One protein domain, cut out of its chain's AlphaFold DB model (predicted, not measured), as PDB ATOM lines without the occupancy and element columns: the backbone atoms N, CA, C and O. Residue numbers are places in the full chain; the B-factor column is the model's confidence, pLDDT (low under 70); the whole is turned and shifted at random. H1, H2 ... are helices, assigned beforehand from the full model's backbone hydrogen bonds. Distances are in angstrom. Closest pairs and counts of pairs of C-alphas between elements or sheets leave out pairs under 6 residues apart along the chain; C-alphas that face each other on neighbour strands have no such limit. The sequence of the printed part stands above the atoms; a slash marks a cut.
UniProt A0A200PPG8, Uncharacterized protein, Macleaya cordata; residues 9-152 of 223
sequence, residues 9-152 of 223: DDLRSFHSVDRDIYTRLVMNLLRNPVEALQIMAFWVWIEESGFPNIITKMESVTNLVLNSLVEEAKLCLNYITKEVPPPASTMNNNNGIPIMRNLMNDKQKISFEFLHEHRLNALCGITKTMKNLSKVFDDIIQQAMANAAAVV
ATOM      1  N   ASP A   9     228.121 168.719 175.425       90.12
ATOM      2  CA  ASP A   9     229.295 169.473 174.983       90.12
ATOM      3  C   ASP A   9     229.301 169.673 173.462       90.12
ATOM      4  O   ASP A   9     229.702 170.739 172.988       90.12
ATOM      5  N   ASP A  10     228.739 168.725 172.700       91.88
ATOM      6  CA  ASP A  10     228.467 168.916 171.269       91.88
ATOM      7  C   ASP A  10     227.461 170.056 171.055       91.88
ATOM      8  O   ASP A  10     227.681 170.942 170.228       91.88
ATOM      9  N   LEU A  11     226.379 170.086 171.848       91.62
ATOM     10  CA  LEU A  11     225.382 171.163 171.792       91.62
ATOM     11  C   LEU A  11     225.981 172.519 172.183       91.62
ATOM     12  O   LEU A  11     225.688 173.532 171.550       91.62
ATOM     13  N   ARG A  12     226.839 172.558 173.205       94.25
ATOM     14  CA  ARG A  12     227.542 173.783 173.610       94.25
ATOM     15  C   ARG A  12     228.494 174.281 172.530       94.25
ATOM     16  O   ARG A  12     228.549 175.483 172.301       94.25
ATOM     17  N   SER A  13     229.206 173.377 171.864       93.06
ATOM     18  CA  SER A  13     230.111 173.722 170.763       93.06
ATOM     19  C   SER A  13     229.341 174.279 169.564       93.06
ATOM     20  O   SER A  13     229.753 175.276 168.971       93.06
ATOM     21  N   PHE A  14     228.183 173.686 169.258       92.31
ATOM     22  CA  PHE A  14     227.272 174.174 168.224       92.31
ATOM     23  C   PHE A  14     226.770 175.597 168.517       92.31
ATOM     24  O   PHE A  14     226.793 176.448 167.635       92.31
ATOM     25  N   HIS A  15     226.407 175.884 169.767       93.94
ATOM     26  CA  HIS A  15     225.946 177.201 170.222       93.94
ATOM     27  C   HIS A  15     227.086 178.123 170.697       93.94
ATOM     28  O   HIS A  15     226.869 178.984 171.547       93.94
ATOM     29  N   SER A  16     228.317 177.941 170.213       95.44
ATOM     30  CA  SER A  16     229.491 178.676 170.716       95.44
ATOM     31  C   SER A  16     229.350 180.199 170.599       95.44
ATOM     32  O   SER A  16     229.576 180.900 171.583       95.44
ATOM     33  N   VAL A  17     228.896 180.701 169.448       95.44
ATOM     34  CA  VAL A  17     228.641 182.138 169.228       95.44
ATOM     35  C   VAL A  17     227.531 182.650 170.154       95.44
ATOM     36  O   VAL A  17     227.679 183.683 170.807       95.44
ATOM     37  N   ASP A  18     226.432 181.898 170.277       95.62
ATOM     38  CA  ASP A  18     225.316 182.264 171.158       95.62
ATOM     39  C   ASP A  18     225.771 182.347 172.623       95.62
ATOM     40  O   ASP A  18     225.378 183.251 173.364       95.62
ATOM     41  N   ARG A  19     226.621 181.399 173.039       96.50
ATOM     42  CA  ARG A  19     227.204 181.333 174.384       96.50
ATOM     43  C   ARG A  19     228.130 182.508 174.659       96.50
ATOM     44  O   ARG A  19     228.101 183.013 175.781       96.50
ATOM     45  N   ASP A  20     228.920 182.953 173.685       96.69
ATOM     46  CA  ASP A  20     229.786 184.125 173.853       96.69
ATOM     47  C   ASP A  20     228.954 185.387 174.109       96.69
ATOM     48  O   ASP A  20     229.133 186.072 175.121       96.69
ATOM     49  N   ILE A  21     227.942 185.631 173.273       96.88
ATOM     50  CA  ILE A  21     227.053 186.788 173.435       96.88
ATOM     51  C   ILE A  21     226.311 186.709 174.770       96.88
ATOM     52  O   ILE A  21     226.293 187.688 175.515       96.88
ATOM     53  N   TYR A  22     225.748 185.551 175.122       97.81
ATOM     54  CA  TYR A  22     225.056 185.382 176.400       97.81
ATOM     55  C   TYR A  22     225.987 185.609 177.601       97.81
ATOM     56  O   TYR A  22     225.606 186.276 178.567       97.81
ATOM     57  N   THR A  23     227.234 185.139 177.521       97.31
ATOM     58  CA  THR A  23     228.259 185.404 178.539       97.31
ATOM     59  C   THR A  23     228.509 186.903 178.669       97.31
ATOM     60  O   THR A  23     228.488 187.427 179.780       97.31
ATOM     61  N   ARG A  24     228.653 187.627 177.554       96.88
ATOM     62  CA  ARG A  24     228.823 189.088 177.566       96.88
ATOM     63  C   ARG A  24     227.623 189.811 178.181       96.88
ATOM     64  O   ARG A  24     227.817 190.756 178.946       96.88
ATOM     65  N   LEU A  25     226.396 189.366 177.900       96.62
ATOM     66  CA  LEU A  25     225.185 189.942 178.493       96.62
ATOM     67  C   LEU A  25     225.167 189.795 180.019       96.62
ATOM     68  O   LEU A  25     224.872 190.754 180.734       96.62
ATOM     69  N   VAL A  26     225.474 188.602 180.523       96.62
ATOM     70  CA  VAL A  26     225.302 188.289 181.947       96.62
ATOM     71  C   VAL A  26     226.527 188.677 182.778       96.62
ATOM     72  O   VAL A  26     226.377 189.183 183.884       96.62
ATOM     73  N   MET A  27     227.738 188.486 182.255       92.56
ATOM     74  CA  MET A  27     228.980 188.714 183.003       92.56
ATOM     75  C   MET A  27     229.528 190.130 182.835       92.56
ATOM     76  O   MET A  27     230.019 190.707 183.800       92.56
ATOM     77  N   ASN A  28     229.450 190.705 181.631       92.62
ATOM     78  CA  ASN A  28     230.049 192.014 181.353       92.62
ATOM     79  C   ASN A  28     229.027 193.144 181.486       92.62
ATOM     80  O   ASN A  28     229.359 194.209 181.999       92.62
ATOM     81  N   LEU A  29     227.795 192.925 181.013       93.19
ATOM     82  CA  LEU A  29     226.702 193.899 181.126       93.19
ATOM     83  C   LEU A  29     225.843 193.704 182.381       93.19
ATOM     84  O   LEU A  29     224.959 194.523 182.628       93.19
ATOM     85  N   LEU A  30     226.099 192.650 183.166       92.56
ATOM     86  CA  LEU A  30     225.415 192.356 184.432       92.56
ATOM     87  C   LEU A  30     223.882 192.320 184.303       92.56
ATOM     88  O   LEU A  30     223.152 192.676 185.231       92.56
ATOM     89  N   ARG A  31     223.377 191.904 183.135       92.81
ATOM     90  CA  ARG A  31     221.939 191.755 182.894       92.81
ATOM     91  C   ARG A  31     221.393 190.586 183.705       92.81
ATOM     92  O   ARG A  31     222.087 189.601 183.959       92.81
ATOM     93  N   ASN A  32     220.113 190.667 184.067       92.81
ATOM     94  CA  ASN A  32     219.430 189.548 184.704       92.81
ATOM     95  C   ASN A  32     219.488 188.310 183.778       92.81
ATOM     96  O   ASN A  32     219.120 188.437 182.610       92.81
ATOM     97  N   PRO A  33     219.894 187.117 184.263       93.69
ATOM     98  CA  PRO A  33     220.038 185.934 183.409       93.69
ATOM     99  C   PRO A  33     218.753 185.537 182.671       93.69
ATOM    100  O   PRO A  33     218.803 185.143 181.510       93.69
ATOM    101  N   VAL A  34     217.588 185.678 183.309       93.62
ATOM    102  CA  VAL A  34     216.296 185.330 182.696       93.62
ATOM    103  C   VAL A  34     215.935 186.324 181.592       93.62
ATOM    104  O   VAL A  34     215.516 185.908 180.512       93.62
ATOM    105  N   GLU A  35     216.149 187.622 181.827       95.38
ATOM    106  CA  GLU A  35     215.967 188.664 180.806       95.38
ATOM    107  C   GLU A  35     216.928 188.444 179.629       95.38
ATOM    108  O   GLU A  35     216.501 188.394 178.478       95.38
ATOM    109  N   ALA A  36     218.218 188.235 179.907       96.75
ATOM    110  CA  ALA A  36     219.228 187.971 178.886       96.75
ATOM    111  C   ALA A  36     218.895 186.717 178.061       96.75
ATOM    112  O   ALA A  36     219.088 186.711 176.846       96.75
ATOM    113  N   LEU A  37     218.340 185.676 178.692       97.25
ATOM    114  CA  LEU A  37     217.933 184.449 178.010       97.25
ATOM    115  C   LEU A  37     216.752 184.699 177.065       97.25
ATOM    116  O   LEU A  37     216.734 184.172 175.954       97.25
ATOM    117  N   GLN A  38     215.785 185.519 177.482       97.44
ATOM    118  CA  GLN A  38     214.663 185.916 176.634       97.44
ATOM    119  C   GLN A  38     215.136 186.732 175.422       97.44
ATOM    120  O   GLN A  38     214.658 186.515 174.308       97.44
ATOM    121  N   ILE A  39     216.096 187.636 175.625       97.56
ATOM    122  CA  ILE A  39     216.682 188.460 174.561       97.56
ATOM    123  C   ILE A  39     217.471 187.598 173.565       97.56
ATOM    124  O   ILE A  39     217.269 187.727 172.359       97.56
ATOM    125  N   MET A  40     218.291 186.659 174.048       97.62
ATOM    126  CA  MET A  40     218.982 185.696 173.182       97.62
ATOM    127  C   MET A  40     218.002 184.838 172.382       97.62
ATOM    128  O   MET A  40     218.159 184.680 171.174       97.62
ATOM    129  N   ALA A  41     216.958 184.318 173.033       97.19
ATOM    130  CA  ALA A  41     215.941 183.518 172.359       97.19
ATOM    131  C   ALA A  41     215.187 184.312 171.281       97.19
ATOM    132  O   ALA A  41     214.837 183.753 170.243       97.19
ATOM    133  N   PHE A  42     214.971 185.611 171.501       96.81
ATOM    134  CA  PHE A  42     214.421 186.509 170.492       96.81
ATOM    135  C   PHE A  42     215.340 186.658 169.277       96.81
ATOM    136  O   PHE A  42     214.864 186.524 168.152       96.81
ATOM    137  N   TRP A  43     216.643 186.883 169.466       96.00
ATOM    138  CA  TRP A  43     217.578 187.007 168.340       96.00
ATOM    139  C   TRP A  43     217.722 185.713 167.538       96.00
ATOM    140  O   TRP A  43     217.710 185.768 166.310       96.00
ATOM    141  N   VAL A  44     217.757 184.559 168.208       94.88
ATOM    142  CA  VAL A  44     217.740 183.246 167.538       94.88
ATOM    143  C   VAL A  44     216.456 183.062 166.735       94.88
ATOM    144  O   VAL A  44     216.513 182.673 165.573       94.88
ATOM    145  N   TRP A  45     215.294 183.402 167.301       95.25
ATOM    146  CA  TRP A  45     214.032 183.325 166.563       95.25
ATOM    147  C   TRP A  45     214.019 184.243 165.331       95.25
ATOM    148  O   TRP A  45     213.525 183.845 164.276       95.25
ATOM    149  N   ILE A  46     214.578 185.451 165.427       92.50
ATOM    150  CA  ILE A  46     214.726 186.362 164.284       92.50
ATOM    151  C   ILE A  46     215.592 185.737 163.186       92.50
ATOM    152  O   ILE A  46     215.234 185.807 162.008       92.50
ATOM    153  N   GLU A  47     216.690 185.090 163.562       91.94
ATOM    154  CA  GLU A  47     217.568 184.392 162.626       91.94
ATOM    155  C   GLU A  47     216.836 183.252 161.899       91.94
ATOM    156  O   GLU A  47     216.842 183.193 160.667       91.94
ATOM    157  N   GLU A  48     216.101 182.424 162.649       90.50
ATOM    158  CA  GLU A  48     215.248 181.351 162.117       90.50
ATOM    159  C   GLU A  48     214.092 181.873 161.244       90.50
ATOM    160  O   GLU A  48     213.651 181.193 160.318       90.50
ATOM    161  N   SER A  49     213.619 183.096 161.503       87.88
ATOM    162  CA  SER A  49     212.509 183.733 160.780       87.88
ATOM    163  C   SER A  49     212.932 184.428 159.481       87.88
ATOM    164  O   SER A  49     212.120 185.102 158.843       87.88
ATOM    165  N   GLY A  50     214.192 184.262 159.070       86.00
ATOM    166  CA  GLY A  50     214.692 184.731 157.779       86.00
ATOM    167  C   GLY A  50     215.620 185.938 157.848       86.00
ATOM    168  O   GLY A  50     215.862 186.551 156.815       86.00
ATOM    169  N   PHE A  51     216.173 186.279 159.015       88.00
ATOM    170  CA  PHE A  51     217.197 187.323 159.151       88.00
ATOM    171  C   PHE A  51     218.558 186.703 159.516       88.00
ATOM    172  O   PHE A  51     219.015 186.842 160.652       88.00
ATOM    173  N   PRO A  52     219.216 186.002 158.570       85.44
ATOM    174  CA  PRO A  52     220.400 185.195 158.849       85.44
ATOM    175  C   PRO A  52     221.593 186.039 159.305       85.44
ATOM    176  O   PRO A  52     221.794 187.158 158.820       85.44
ATOM    177  N   ASN A  53     222.453 185.445 160.134       86.62
ATOM    178  CA  ASN A  53     223.712 186.009 160.624       86.62
ATOM    179  C   ASN A  53     223.552 187.225 161.542       86.62
ATOM    180  O   ASN A  53     224.488 188.014 161.679       86.62
ATOM    181  N   ILE A  54     222.381 187.441 162.148       89.25
ATOM    182  CA  ILE A  54     222.235 188.556 163.084       89.25
ATOM    183  C   ILE A  54     223.113 188.316 164.315       89.25
ATOM    184  O   ILE A  54     223.837 189.220 164.726       89.25
ATOM    185  N   ILE A  55     223.124 187.089 164.838       91.69
ATOM    186  CA  ILE A  55     223.880 186.720 166.034       91.69
ATOM    187  C   ILE A  55     225.382 186.793 165.758       91.69
ATOM    188  O   ILE A  55     226.109 187.465 166.484       91.69
ATOM    189  N   THR A  56     225.853 186.193 164.665       91.38
ATOM    190  CA  THR A  56     227.281 186.236 164.297       91.38
ATOM    191  C   THR A  56     227.779 187.663 164.072       91.38
ATOM    192  O   THR A  56     228.903 188.000 164.431       91.38
ATOM    193  N   LYS A  57     226.937 188.568 163.561       90.31
ATOM    194  CA  LYS A  57     227.292 189.992 163.483       90.31
ATOM    195  C   LYS A  57     227.363 190.662 164.856       90.31
ATOM    196  O   LYS A  57     228.230 191.516 165.049       90.31
ATOM    197  N   MET A  58     226.504 190.282 165.807       91.69
ATOM    198  CA  MET A  58     226.548 190.792 167.187       91.69
ATOM    199  C   MET A  58     227.820 190.381 167.934       91.69
ATOM    200  O   MET A  58     228.273 191.130 168.795       91.69
ATOM    201  N   GLU A  59     228.437 189.251 167.587       91.94
ATOM    202  CA  GLU A  59     229.714 188.818 168.174       91.94
ATOM    203  C   GLU A  59     230.793 189.909 168.039       91.94
ATOM    204  O   GLU A  59     231.487 190.241 168.999       91.94
ATOM    205  N   SER A  60     230.855 190.567 166.878       90.50
ATOM    206  CA  SER A  60     231.872 191.580 166.561       90.50
ATOM    207  C   SER A  60     231.632 192.972 167.165       90.50
ATOM    208  O   SER A  60     232.527 193.822 167.133       90.50
ATOM    209  N   VAL A  61     230.437 193.251 167.698       91.94
ATOM    210  CA  VAL A  61     230.099 194.593 168.203       91.94
ATOM    211  C   VAL A  61     230.649 194.818 169.610       91.94
ATOM    212  O   VAL A  61     230.888 193.878 170.362       91.94
ATOM    213  N   THR A  62     230.816 196.073 170.026       94.75
ATOM    214  CA  THR A  62     231.266 196.400 171.390       94.75
ATOM    215  C   THR A  62     230.165 196.163 172.428       94.75
ATOM    216  O   THR A  62     228.980 196.139 172.100       94.75
ATOM    217  N   ASN A  63     230.531 196.050 173.710       93.19
ATOM    218  CA  ASN A  63     229.552 195.921 174.801       93.19
ATOM    219  C   ASN A  63     228.584 197.113 174.877       93.19
ATOM    220  O   ASN A  63     227.423 196.927 175.226       93.19
ATOM    221  N   LEU A  64     229.028 198.316 174.494       93.50
ATOM    222  CA  LEU A  64     228.164 199.494 174.399       93.50
ATOM    223  C   LEU A  64     227.060 199.295 173.349       93.50
ATOM    224  O   LEU A  64     225.886 199.495 173.645       93.50
ATOM    225  N   VAL A  65     227.434 198.860 172.143       94.00
ATOM    226  CA  VAL A  65     226.482 198.607 171.051       94.00
ATOM    227  C   VAL A  65     225.574 197.424 171.384       94.00
ATOM    228  O   VAL A  65     224.368 197.502 171.161       94.00
ATOM    229  N   LEU A  66     226.125 196.361 171.978       95.31
ATOM    230  CA  LEU A  66     225.350 195.212 172.441       95.31
ATOM    231  C   LEU A  66     224.302 195.635 173.479       95.31
ATOM    232  O   LEU A  66     223.154 195.211 173.404       95.31
ATOM    233  N   ASN A  67     224.657 196.528 174.404       94.56
ATOM    234  CA  ASN A  67     223.720 197.060 175.385       94.56
ATOM    235  C   ASN A  67     222.565 197.832 174.729       94.56
ATOM    236  O   ASN A  67     221.417 197.681 175.139       94.56
ATOM    237  N   SER A  68     222.844 198.624 173.691       93.94
ATOM    238  CA  SER A  68     221.799 199.306 172.919       93.94
ATOM    239  C   SER A  68     220.925 198.327 172.126       93.94
ATOM    240  O   SER A  68     219.708 198.491 172.102       93.94
ATOM    241  N   LEU A  69     221.507 197.273 171.545       94.69
ATOM    242  CA  LEU A  69     220.759 196.198 170.878       94.69
ATOM    243  C   LEU A  69     219.794 195.483 171.831       94.69
ATOM    244  O   LEU A  69     218.694 195.118 171.417       94.69
ATOM    245  N   VAL A  70     220.174 195.303 173.100       95.50
ATOM    246  CA  VAL A  70     219.281 194.757 174.134       95.50
ATOM    247  C   VAL A  70     218.076 195.673 174.353       95.50
ATOM    248  O   VAL A  70     216.951 195.183 174.410       95.50
ATOM    249  N   GLU A  71     218.269 196.992 174.433       93.69
ATOM    250  CA  GLU A  71     217.148 197.931 174.602       93.69
ATOM    251  C   GLU A  71     216.196 197.918 173.395       93.69
ATOM    252  O   GLU A  71     214.976 197.880 173.567       93.69
ATOM    253  N   GLU A  72     216.727 197.844 172.173       93.12
ATOM    254  CA  GLU A  72     215.909 197.674 170.964       93.12
ATOM    255  C   GLU A  72     215.156 196.334 170.955       93.12
ATOM    256  O   GLU A  72     213.969 196.279 170.628       93.12
ATOM    257  N   ALA A  73     215.806 195.247 171.381       94.62
ATOM    258  CA  ALA A  73     215.176 193.935 171.501       94.62
ATOM    259  C   ALA A  73     214.024 193.942 172.521       94.62
ATOM    260  O   ALA A  73     212.973 193.349 172.272       94.62
ATOM    261  N   LYS A  74     214.172 194.660 173.639       92.69
ATOM    262  CA  LYS A  74     213.098 194.844 174.629       92.69
ATOM    263  C   LYS A  74     211.904 195.588 174.041       92.69
ATOM    264  O   LYS A  74     210.764 195.221 174.328       92.69
ATOM    265  N   LEU A  75     212.142 196.592 173.195       89.69
ATOM    266  CA  LEU A  75     211.068 197.278 172.473       89.69
ATOM    267  C   LEU A  75     210.326 196.317 171.534       89.69
ATOM    268  O   LEU A  75     209.095 196.296 171.558       89.69
ATOM    269  N   CYS A  76     211.046 195.481 170.778       90.69
ATOM    270  CA  CYS A  76     210.450 194.434 169.941       90.69
ATOM    271  C   CYS A  76     209.617 193.442 170.759       90.69
ATOM    272  O   CYS A  76     208.471 193.160 170.417       90.69
ATOM    273  N   LEU A  77     210.162 192.930 171.862       91.94
ATOM    274  CA  LEU A  77     209.467 191.972 172.721       91.94
ATOM    275  C   LEU A  77     208.195 192.569 173.322       91.94
ATOM    276  O   LEU A  77     207.137 191.953 173.242       91.94
ATOM    277  N   ASN A  78     208.269 193.790 173.855       88.81
ATOM    278  CA  ASN A  78     207.107 194.511 174.379       88.81
ATOM    279  C   ASN A  78     206.045 194.776 173.302       88.81
ATOM    280  O   ASN A  78     204.858 194.890 173.594       88.81
ATOM    281  N   TYR A  79     206.469 194.911 172.051       84.88
ATOM    282  CA  TYR A  79     205.562 195.062 170.926       84.88
ATOM    283  C   TYR A  79     204.845 193.741 170.604       84.88
ATOM    284  O   TYR A  79     203.627 193.723 170.472       84.88
ATOM    285  N   ILE A  80     205.578 192.626 170.549       89.00
ATOM    286  CA  ILE A  80     205.044 191.282 170.266       89.00
ATOM    287  C   ILE A  80     204.116 190.785 171.394       89.00
ATOM    288  O   ILE A  80     203.176 190.020 171.167       89.00
ATOM    289  N   THR A  81     204.343 191.200 172.639       86.88
ATOM    290  CA  THR A  81     203.481 190.795 173.759       86.88
ATOM    291  C   THR A  81     202.148 191.538 173.788       86.88
ATOM    292  O   THR A  81     201.180 191.008 174.335       86.88
ATOM    293  N   LYS A  82     202.051 192.725 173.177       82.69
ATOM    294  CA  LYS A  82     200.801 193.492 173.102       82.69
ATOM    295  C   LYS A  82     199.872 192.907 172.039       82.69
ATOM    296  O   LYS A  82     200.266 192.690 170.901       82.69
ATOM    297  N   GLU A  83     198.619 192.658 172.419       70.50
ATOM    298  CA  GLU A  83     197.591 192.141 171.500       70.50
ATOM    299  C   GLU A  83     197.066 193.203 170.534       70.50
ATOM    300  O   GLU A  83     196.635 192.875 169.432       70.50
ATOM    301  N   VAL A  84     197.094 194.472 170.950       70.38
ATOM    302  CA  VAL A  84     196.590 195.587 170.150       70.38
ATOM    303  C   VAL A  84     197.761 196.240 169.411       70.38
ATOM    304  O   VAL A  84     198.696 196.706 170.075       70.38
ATOM    305  N   PRO A  85     197.722 196.321 168.068       62.84
ATOM    306  CA  PRO A  85     198.740 197.032 167.310       62.84
ATOM    307  C   PRO A  85     198.754 198.509 167.731       62.84
ATOM    308  O   PRO A  85     197.690 199.128 167.842       62.84
ATOM    309  N   PRO A  86     199.928 199.115 167.976       61.75
ATOM    310  CA  PRO A  86     199.994 200.550 168.194       61.75
ATOM    311  C   PRO A  86     199.528 201.299 166.934       61.75
ATOM    312  O   PRO A  86     199.601 200.753 165.830       61.75
ATOM    313  N   PRO A  87     199.057 202.551 167.077       63.56
ATOM    314  CA  PRO A  87     198.550 203.338 165.957       63.56
ATOM    315  C   PRO A  87     199.569 203.410 164.810       63.56
ATOM    316  O   PRO A  87     200.779 203.446 165.045       63.56
ATOM    317  N   ALA A  88     199.080 203.459 163.567       58.53
ATOM    318  CA  ALA A  88     199.897 203.404 162.347       58.53
ATOM    319  C   ALA A  88     201.036 204.448 162.308       58.53
ATOM    320  O   ALA A  88     202.087 204.206 161.714       58.53
ATOM    321  N   SER A  89     200.874 205.578 163.003       58.44
ATOM    322  CA  SER A  89     201.905 206.607 163.191       58.44
ATOM    323  C   SER A  89     203.157 206.107 163.928       58.44
ATOM    324  O   SER A  89     204.257 206.575 163.646       58.44
ATOM    325  N   THR A  90     203.018 205.132 164.828       56.03
ATOM    326  CA  THR A  90     204.130 204.485 165.543       56.03
ATOM    327  C   THR A  90     204.765 203.365 164.711       56.03
ATOM    328  O   THR A  90     205.977 203.166 164.775       56.03
ATOM    329  N   MET A  91     203.971 202.650 163.902       53.47
ATOM    330  CA  MET A  91     204.452 201.580 163.011       53.47
ATOM    331  C   MET A  91     205.335 202.112 161.874       53.47
ATOM    332  O   MET A  91     206.333 201.480 161.532       53.47
ATOM    333  N   ASN A  92     204.995 203.274 161.307       54.69
ATOM    334  CA  ASN A  92     205.594 203.732 160.050       54.69
ATOM    335  C   ASN A  92     207.066 204.166 160.174       54.69
ATOM    336  O   ASN A  92     207.794 204.179 159.187       54.69
ATOM    337  N   ASN A  93     207.533 204.497 161.380       58.72
ATOM    338  CA  ASN A  93     208.865 205.074 161.529       58.72
ATOM    339  C   ASN A  93     209.968 204.064 161.859       58.72
ATOM    340  O   ASN A  93     211.123 204.387 161.634       58.72
ATOM    341  N   ASN A  94     209.684 202.860 162.382       67.81
ATOM    342  CA  ASN A  94     210.719 201.902 162.838       67.81
ATOM    343  C   ASN A  94     211.857 202.538 163.690       67.81
ATOM    344  O   ASN A  94     212.910 201.931 163.883       67.81
ATOM    345  N   ASN A  95     211.646 203.750 164.231       68.12
ATOM    346  CA  ASN A  95     212.676 204.583 164.862       68.12
ATOM    347  C   ASN A  95     213.187 203.982 166.176       68.12
ATOM    348  O   ASN A  95     214.201 204.430 166.696       68.12
ATOM    349  N   GLY A  96     212.471 203.000 166.727       70.75
ATOM    350  CA  GLY A  96     212.843 202.316 167.961       70.75
ATOM    351  C   GLY A  96     213.843 201.175 167.779       70.75
ATOM    352  O   GLY A  96     214.275 200.631 168.783       70.75
ATOM    353  N   ILE A  97     214.179 200.787 166.541       84.50
ATOM    354  CA  ILE A  97     215.074 199.647 166.255       84.50
ATOM    355  C   ILE A  97     216.172 199.942 165.199       84.50
ATOM    356  O   ILE A  97     216.401 199.126 164.296       84.50
ATOM    357  N   PRO A  98     216.820 201.126 165.214       85.19
ATOM    358  CA  PRO A  98     217.772 201.514 164.175       85.19
ATOM    359  C   PRO A  98     219.020 200.622 164.129       85.19
ATOM    360  O   PRO A  98     219.490 200.299 163.038       85.19
ATOM    361  N   ILE A  99     219.562 200.203 165.273       84.69
ATOM    362  CA  ILE A  99     220.810 199.434 165.332       84.69
ATOM    363  C   ILE A  99     220.568 198.013 164.831       84.69
ATOM    364  O   ILE A  99     221.325 197.518 163.997       84.69
ATOM    365  N   MET A 100     219.480 197.377 165.261       84.88
ATOM    366  CA  MET A 100     219.104 196.036 164.828       84.88
ATOM    367  C   MET A 100     218.836 195.999 163.317       84.88
ATOM    368  O   MET A 100     219.290 195.082 162.634       84.88
ATOM    369  N   ARG A 101     218.191 197.036 162.762       85.25
ATOM    370  CA  ARG A 101     217.991 197.177 161.306       85.25
ATOM    371  C   ARG A 101     219.287 197.415 160.535       85.25
ATOM    372  O   ARG A 101     219.386 196.947 159.404       85.25
ATOM    373  N   ASN A 102     220.251 198.127 161.116       85.19
ATOM    374  CA  ASN A 102     221.559 198.370 160.499       85.19
ATOM    375  C   ASN A 102     222.474 197.144 160.557       85.19
ATOM    376  O   ASN A 102     223.342 196.981 159.704       85.19
ATOM    377  N   LEU A 103     222.283 196.274 161.551       84.44
ATOM    378  CA  LEU A 103     223.013 195.015 161.650       84.44
ATOM    379  C   LEU A 103     222.545 194.010 160.582       84.44
ATOM    380  O   LEU A 103     223.320 193.180 160.104       84.44
ATOM    381  N   MET A 104     221.281 194.087 160.171       83.31
ATOM    382  CA  MET A 104     220.701 193.229 159.137       83.31
ATOM    383  C   MET A 104     221.156 193.615 157.725       83.31
ATOM    384  O   MET A 104     221.635 194.715 157.467       83.31
ATOM    385  N   ASN A 105     221.022 192.680 156.783       72.56
ATOM    386  CA  ASN A 105     221.355 192.941 155.384       72.56
ATOM    387  C   ASN A 105     220.359 193.934 154.763       72.56
ATOM    388  O   ASN A 105     219.161 193.870 155.027       72.56
ATOM    389  N   ASP A 106     220.829 194.792 153.853       66.38
ATOM    390  CA  ASP A 106     219.999 195.853 153.262       66.38
ATOM    391  C   ASP A 106     218.751 195.363 152.522       66.38
ATOM    392  O   ASP A 106     217.776 196.103 152.394       66.38
ATOM    393  N   LYS A 107     218.759 194.104 152.073       65.38
ATOM    394  CA  LYS A 107     217.651 193.478 151.347       65.38
ATOM    395  C   LYS A 107     216.501 193.023 152.253       65.38
ATOM    396  O   LYS A 107     215.413 192.791 151.740       65.38
ATOM    397  N   GLN A 108     216.720 192.886 153.565       70.81
ATOM    398  CA  GLN A 108     215.718 192.360 154.493       70.81
ATOM    399  C   GLN A 108     215.899 192.975 155.884       70.81
ATOM    400  O   GLN A 108     216.822 192.630 156.619       70.81
ATOM    401  N   LYS A 109     215.012 193.911 156.242       79.62
ATOM    402  CA  LYS A 109     215.061 194.650 157.512       79.62
ATOM    403  C   LYS A 109     213.821 194.352 158.342       79.62
ATOM    404  O   LYS A 109     212.706 194.524 157.856       79.62
ATOM    405  N   ILE A 110     214.022 193.961 159.596       84.56
ATOM    406  CA  ILE A 110     212.936 193.693 160.543       84.56
ATOM    407  C   ILE A 110     212.095 194.949 160.765       84.56
ATOM    408  O   ILE A 110     212.636 196.016 161.056       84.56
ATOM    409  N   SER A 111     210.780 194.848 160.613       84.88
ATOM    410  CA  SER A 111     209.833 195.939 160.866       84.88
ATOM    411  C   SER A 111     208.874 195.570 161.993       84.88
ATOM    412  O   SER A 111     208.651 194.394 162.282       84.88
ATOM    413  N   PHE A 112     208.263 196.581 162.610       83.00
ATOM    414  CA  PHE A 112     207.178 196.337 163.563       83.00
ATOM    415  C   PHE A 112     205.973 195.638 162.915       83.00
ATOM    416  O   PHE A 112     205.320 194.828 163.564       83.00
ATOM    417  N   GLU A 113     205.721 195.887 161.629       82.50
ATOM    418  CA  GLU A 113     204.694 195.189 160.850       82.50
ATOM    419  C   GLU A 113     204.969 193.681 160.764       82.50
ATOM    420  O   GLU A 113     204.107 192.883 161.130       82.50
ATOM    421  N   PHE A 114     206.201 193.294 160.407       86.31
ATOM    422  CA  PHE A 114     206.619 191.891 160.376       86.31
ATOM    423  C   PHE A 114     206.438 191.217 161.744       86.31
ATOM    424  O   PHE A 114     205.908 190.109 161.835       86.31
ATOM    425  N   LEU A 115     206.849 191.903 162.817       87.69
ATOM    426  CA  LEU A 115     206.715 191.407 164.188       87.69
ATOM    427  C   LEU A 115     205.254 191.223 164.610       87.69
ATOM    428  O   LEU A 115     204.946 190.275 165.331       87.69
ATOM    429  N   HIS A 116     204.359 192.114 164.176       84.56
ATOM    430  CA  HIS A 116     202.930 191.997 164.453       84.56
ATOM    431  C   HIS A 116     202.306 190.815 163.704       84.56
ATOM    432  O   HIS A 116     201.561 190.030 164.288       84.56
ATOM    433  N   GLU A 117     202.625 190.673 162.418       87.00
ATOM    434  CA  GLU A 117     202.118 189.590 161.571       87.00
ATOM    435  C   GLU A 117     202.540 188.214 162.107       87.00
ATOM    436  O   GLU A 117     201.730 187.291 162.194       87.00
ATOM    437  N   HIS A 118     203.787 188.096 162.570       88.81
ATOM    438  CA  HIS A 118     204.361 186.840 163.055       88.81
ATOM    439  C   HIS A 118     204.275 186.677 164.580       88.81
ATOM    440  O   HIS A 118     204.907 185.786 165.146       88.81
ATOM    441  N   ARG A 119     203.471 187.493 165.272       91.19
ATOM    442  CA  ARG A 119     203.451 187.608 166.741       91.19
ATOM    443  C   ARG A 119     203.296 186.278 167.484       91.19
ATOM    444  O   ARG A 119     204.056 185.980 168.400       91.19
ATOM    445  N   LEU A 120     202.305 185.469 167.105       91.12
ATOM    446  CA  LEU A 120     202.038 184.183 167.766       91.12
ATOM    447  C   LEU A 120     203.157 183.168 167.506       91.12
ATOM    448  O   LEU A 120     203.537 182.419 168.409       91.12
ATOM    449  N   ASN A 121     203.708 183.171 166.288       93.94
ATOM    450  CA  ASN A 121     204.869 182.358 165.947       93.94
ATOM    451  C   ASN A 121     206.090 182.784 166.772       93.94
ATOM    452  O   ASN A 121     206.751 181.920 167.340       93.94
ATOM    453  N   ALA A 122     206.306 184.092 166.930       93.25
ATOM    454  CA  ALA A 122     207.366 184.656 167.753       93.25
ATOM    455  C   ALA A 122     207.260 184.209 169.209       93.25
ATOM    456  O   ALA A 122     208.206 183.647 169.749       93.25
ATOM    457  N   LEU A 123     206.098 184.380 169.847       93.25
ATOM    458  CA  LEU A 123     205.907 183.985 171.247       93.25
ATOM    459  C   LEU A 123     206.159 182.485 171.467       93.25
ATOM    460  O   LEU A 123     206.825 182.098 172.433       93.25
ATOM    461  N   CYS A 124     205.661 181.641 170.559       94.25
ATOM    462  CA  CYS A 124     205.886 180.198 170.605       94.25
ATOM    463  C   CYS A 124     207.368 179.843 170.386       94.25
ATOM    464  O   CYS A 124     207.952 179.095 171.176       94.25
ATOM    465  N   GLY A 125     207.983 180.418 169.349       93.94
ATOM    466  CA  GLY A 125     209.382 180.214 168.983       93.94
ATOM    467  C   GLY A 125     210.328 180.620 170.105       93.94
ATOM    468  O   GLY A 125     211.115 179.800 170.564       93.94
ATOM    469  N   ILE A 126     210.165 181.829 170.643       96.00
ATOM    470  CA  ILE A 126     210.966 182.350 171.758       96.00
ATOM    471  C   ILE A 126     210.870 181.419 172.969       96.00
ATOM    472  O   ILE A 126     211.894 181.021 173.517       96.00
ATOM    473  N   THR A 127     209.663 181.001 173.362       95.25
ATOM    474  CA  THR A 127     209.478 180.115 174.525       95.25
ATOM    475  C   THR A 127     210.165 178.758 174.322       95.25
ATOM    476  O   THR A 127     210.812 178.232 175.233       95.25
ATOM    477  N   LYS A 128     210.061 178.187 173.114       95.38
ATOM    478  CA  LYS A 128     210.738 176.936 172.745       95.38
ATOM    479  C   LYS A 128     212.258 177.096 172.795       95.38
ATOM    480  O   LYS A 128     212.941 176.253 173.377       95.38
ATOM    481  N   THR A 129     212.774 178.180 172.231       94.31
ATOM    482  CA  THR A 129     214.205 178.474 172.186       94.31
ATOM    483  C   THR A 129     214.766 178.721 173.580       94.31
ATOM    484  O   THR A 129     215.785 178.130 173.922       94.31
ATOM    485  N   MET A 130     214.062 179.457 174.447       95.56
ATOM    486  CA  MET A 130     214.457 179.639 175.851       95.56
ATOM    487  C   MET A 130     214.645 178.303 176.576       95.56
ATOM    488  O   MET A 130     215.619 178.133 177.301       95.56
ATOM    489  N   LYS A 131     213.747 177.332 176.363       93.75
ATOM    490  CA  LYS A 131     213.849 175.997 176.979       93.75
ATOM    491  C   LYS A 131     215.064 175.203 176.488       93.75
ATOM    492  O   LYS A 131     215.585 174.366 177.226       93.75
ATOM    493  N   ASN A 132     215.478 175.412 175.243       93.25
ATOM    494  CA  ASN A 132     216.668 174.772 174.693       93.25
ATOM    495  C   ASN A 132     217.932 175.454 175.222       93.25
ATOM    496  O   ASN A 132     218.796 174.788 175.788       93.25
ATOM    497  N   LEU A 133     217.993 176.783 175.110       93.19
ATOM    498  CA  LEU A 133     219.140 177.578 175.535       93.19
ATOM    499  C   LEU A 133     219.370 177.509 177.047       93.19
ATOM    500  O   LEU A 133     220.519 177.477 177.467       93.19
ATOM    501  N   SER A 134     218.326 177.390 177.876       93.50
ATOM    502  CA  SER A 134     218.495 177.257 179.331       93.50
ATOM    503  C   SER A 134     219.325 176.036 179.721       93.50
ATOM    504  O   SER A 134     220.101 176.104 180.666       93.50
ATOM    505  N   LYS A 135     219.208 174.933 178.974       93.00
ATOM    506  CA  LYS A 135     220.021 173.727 179.185       93.00
ATOM    507  C   LYS A 135     221.452 173.930 178.712       93.00
ATOM    508  O   LYS A 135     222.390 173.492 179.365       93.00
ATOM    509  N   VAL A 136     221.608 174.574 177.557       94.81
ATOM    510  CA  VAL A 136     222.918 174.800 176.941       94.81
ATOM    511  C   VAL A 136     223.721 175.833 177.730       94.81
ATOM    512  O   VAL A 136     224.941 175.745 177.737       94.81
ATOM    513  N   PHE A 137     223.065 176.787 178.397       96.75
ATOM    514  CA  PHE A 137     223.689 177.905 179.116       96.75
ATOM    515  C   PHE A 137     223.670 177.742 180.642       96.75
ATOM    516  O   PHE A 137     224.019 178.683 181.355       96.75
ATOM    517  N   ASP A 138     223.263 176.579 181.154       95.38
ATOM    518  CA  ASP A 138     223.116 176.322 182.592       95.38
ATOM    519  C   ASP A 138     224.402 176.634 183.377       95.38
ATOM    520  O   ASP A 138     224.362 177.289 184.414       95.38
ATOM    521  N   ASP A 139     225.567 176.291 182.823       95.25
ATOM    522  CA  ASP A 139     226.870 176.594 183.422       95.25
ATOM    523  C   ASP A 139     227.142 178.104 183.534       95.25
ATOM    524  O   ASP A 139     227.652 178.572 184.552       95.25
ATOM    525  N   ILE A 140     226.733 178.892 182.535       96.50
ATOM    526  CA  ILE A 140     226.878 180.356 182.544       96.50
ATOM    527  C   ILE A 140     225.924 180.970 183.580       96.50
ATOM    528  O   ILE A 140     226.304 181.886 184.312       96.50
ATOM    529  N   ILE A 141     224.696 180.448 183.679       94.06
ATOM    530  CA  ILE A 141     223.698 180.881 184.670       94.06
ATOM    531  C   ILE A 141     224.207 180.606 186.091       94.06
ATOM    532  O   ILE A 141     224.178 181.502 186.936       94.06
ATOM    533  N   GLN A 142     224.716 179.399 186.347       93.62
ATOM    534  CA  GLN A 142     225.274 179.015 187.643       93.62
ATOM    535  C   GLN A 142     226.480 179.877 188.017       93.62
ATOM    536  O   GLN A 142     226.552 180.381 189.140       93.62
ATOM    537  N   GLN A 143     227.388 180.116 187.068       93.00
ATOM    538  CA  GLN A 143     228.540 180.984 187.292       93.00
ATOM    539  C   GLN A 143     228.109 182.416 187.639       93.00
ATOM    540  O   GLN A 143     228.670 183.029 188.548       93.00
ATOM    541  N   ALA A 144     227.094 182.953 186.961       90.56
ATOM    542  CA  ALA A 144     226.600 184.302 187.219       90.56
ATOM    543  C   ALA A 144     225.980 184.426 188.617       90.56
ATOM    544  O   ALA A 144     226.228 185.399 189.330       90.56
ATOM    545  N   MET A 145     225.218 183.411 189.036       88.81
ATOM    546  CA  MET A 145     224.643 183.339 190.381       88.81
ATOM    547  C   MET A 145     225.725 183.240 191.461       88.81
ATOM    548  O   MET A 145     225.637 183.931 192.476       88.81
ATOM    549  N   ALA A 146     226.761 182.429 191.237       89.12
ATOM    550  CA  ALA A 146     227.890 182.306 192.157       89.12
ATOM    551  C   ALA A 146     228.651 183.634 192.306       89.12
ATOM    552  O   ALA A 146     228.952 184.053 193.424       89.12
ATOM    553  N   ASN A 147     228.897 184.336 191.195       87.06
ATOM    554  CA  ASN A 147     229.543 185.649 191.204       87.06
ATOM    555  C   ASN A 147     228.714 186.683 191.983       87.06
ATOM    556  O   ASN A 147     229.263 187.431 192.789       87.06
ATOM    557  N   ALA A 148     227.391 186.699 191.792       81.81
ATOM    558  CA  ALA A 148     226.501 187.591 192.531       81.81
ATOM    559  C   ALA A 148     226.504 187.297 194.043       81.81
ATOM    560  O   ALA A 148     226.528 188.225 194.851       81.81
ATOM    561  N   ALA A 149     226.533 186.018 194.430       80.44
ATOM    562  CA  ALA A 149     226.607 185.604 195.830       80.44
ATOM    563  C   ALA A 149     227.944 185.983 196.490       80.44
ATOM    564  O   ALA A 149     227.953 186.350 197.658       80.44
ATOM    565  N   ALA A 150     229.059 185.950 195.756       79.69
ATOM    566  CA  ALA A 150     230.371 186.337 196.278       79.69
ATOM    567  C   ALA A 150     230.495 187.845 196.579       79.69
ATOM    568  O   ALA A 150     231.283 188.240 197.436       79.69
ATOM    569  N   VAL A 151     229.715 188.691 195.897       71.75
ATOM    570  CA  VAL A 151     229.684 190.148 196.129       71.75
ATOM    571  C   VAL A 151     228.879 190.510 197.387       71.75
ATOM    572  O   VAL A 151     229.096 191.574 197.969       71.75
ATOM    573  N   VAL A 152     227.990 189.627 197.855       63.84
ATOM    574  CA  VAL A 152     227.266 189.790 199.123       63.84
ATOM    575  C   VAL A 152     228.028 189.032 200.215       63.84
ATOM    576  O   VAL A 152     227.967 187.803 200.247       63.84
TER     577      VAL A 152
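Overview. This is residues 9 to 152 of the 223 residues of an uncharacterized protein of Macleaya cordata (UniProt A0A200PPG8). Two long helices, H5 and H9, meet near their ends as a V; H3 runs through the V as the core, and H2 stands across its open end. The short helices H4, H7 and H8 cover one side, while H10 lies at one end of the domain and the small H6, in a weakly predicted stretch, at the other. The printed part has 144 residues with ten named helices, H1 to H10 in order along the chain, and no named strand; the class is all helix, with mostly crossed packing. The whole is compact, with a radius of gyration of the C-alphas of 15.4 A and spans of 48 by 34 by 28 A.

Arrangement. The hub is H5, residues 63 to 81, which touches five helices. It touches H3, residues 33 to 48, about perpendicular at 78 degrees, closest at the C-alphas of Ala 73 and Ile 39, 6.5 A. With residues 80 to 81 alone it touches H9, residues 119 to 136, at a steep tilt of 48 degrees, opposite ways; the closest C-alphas, of Ile 80 and Arg 119, are 5.3 A apart. H3 touches H9 at a steep tilt of 61 degrees, closest at the C-alphas of Ala 41 and Ile 126, 5.1 A. H2, residues 16 to 28, forms a helical hairpin with H3, at a shallow tilt of 32 degrees, opposite ways; the closest C-alphas, of Val 26 and Pro 33, are 5.9 A apart. H4, residues 54 to 59, touches H3, with the C-alphas of Ile 54 and Glu 47 closest at 6.3 A. H5 also touches H7, residues 98 to 103, at Leu 69 and Met 100, closest C-alphas 6.3 A, and H8, residues 112 to 117, at Ile 80 and His 116, closest C-alphas 6.2 A. H10, residues 138 to 151, only just touches H2, with 3 pairs of C-alphas within 8 A, the closest those of Ala 144 and Met 27, 6.6 A. H1, residues 9 to 14, is close to H9 but not clearly touching, as H6, residues 88 to 91, is to H8. Every O i to N i+4 pair is within hydrogen-bond range in H1, H2, H3, H4, H5, H7, H8 and H10, and 13 of 14 in H9; H6 is too short for one.

Along the chain. H5 is 26.6 A long, from C-alpha 63 at (229.552, 195.921, 174.801); H9 is 25.4 A, H3 22.3 A and H10 20.4 A. H1 begins at C-alpha 9, (229.295, 169.473, 174.983), and H10 ends at C-alpha 151, (229.684, 190.148, 196.129).

Size, cuts and confidence. The farthest C-alphas, of Lys 107 and Val 152, are 48.9 A apart. The printed part has no cut, and no link is long. Mean pLDDT of the printed part is 87.8; residues 85 to 95, 106 to 107 and 152 are under 70.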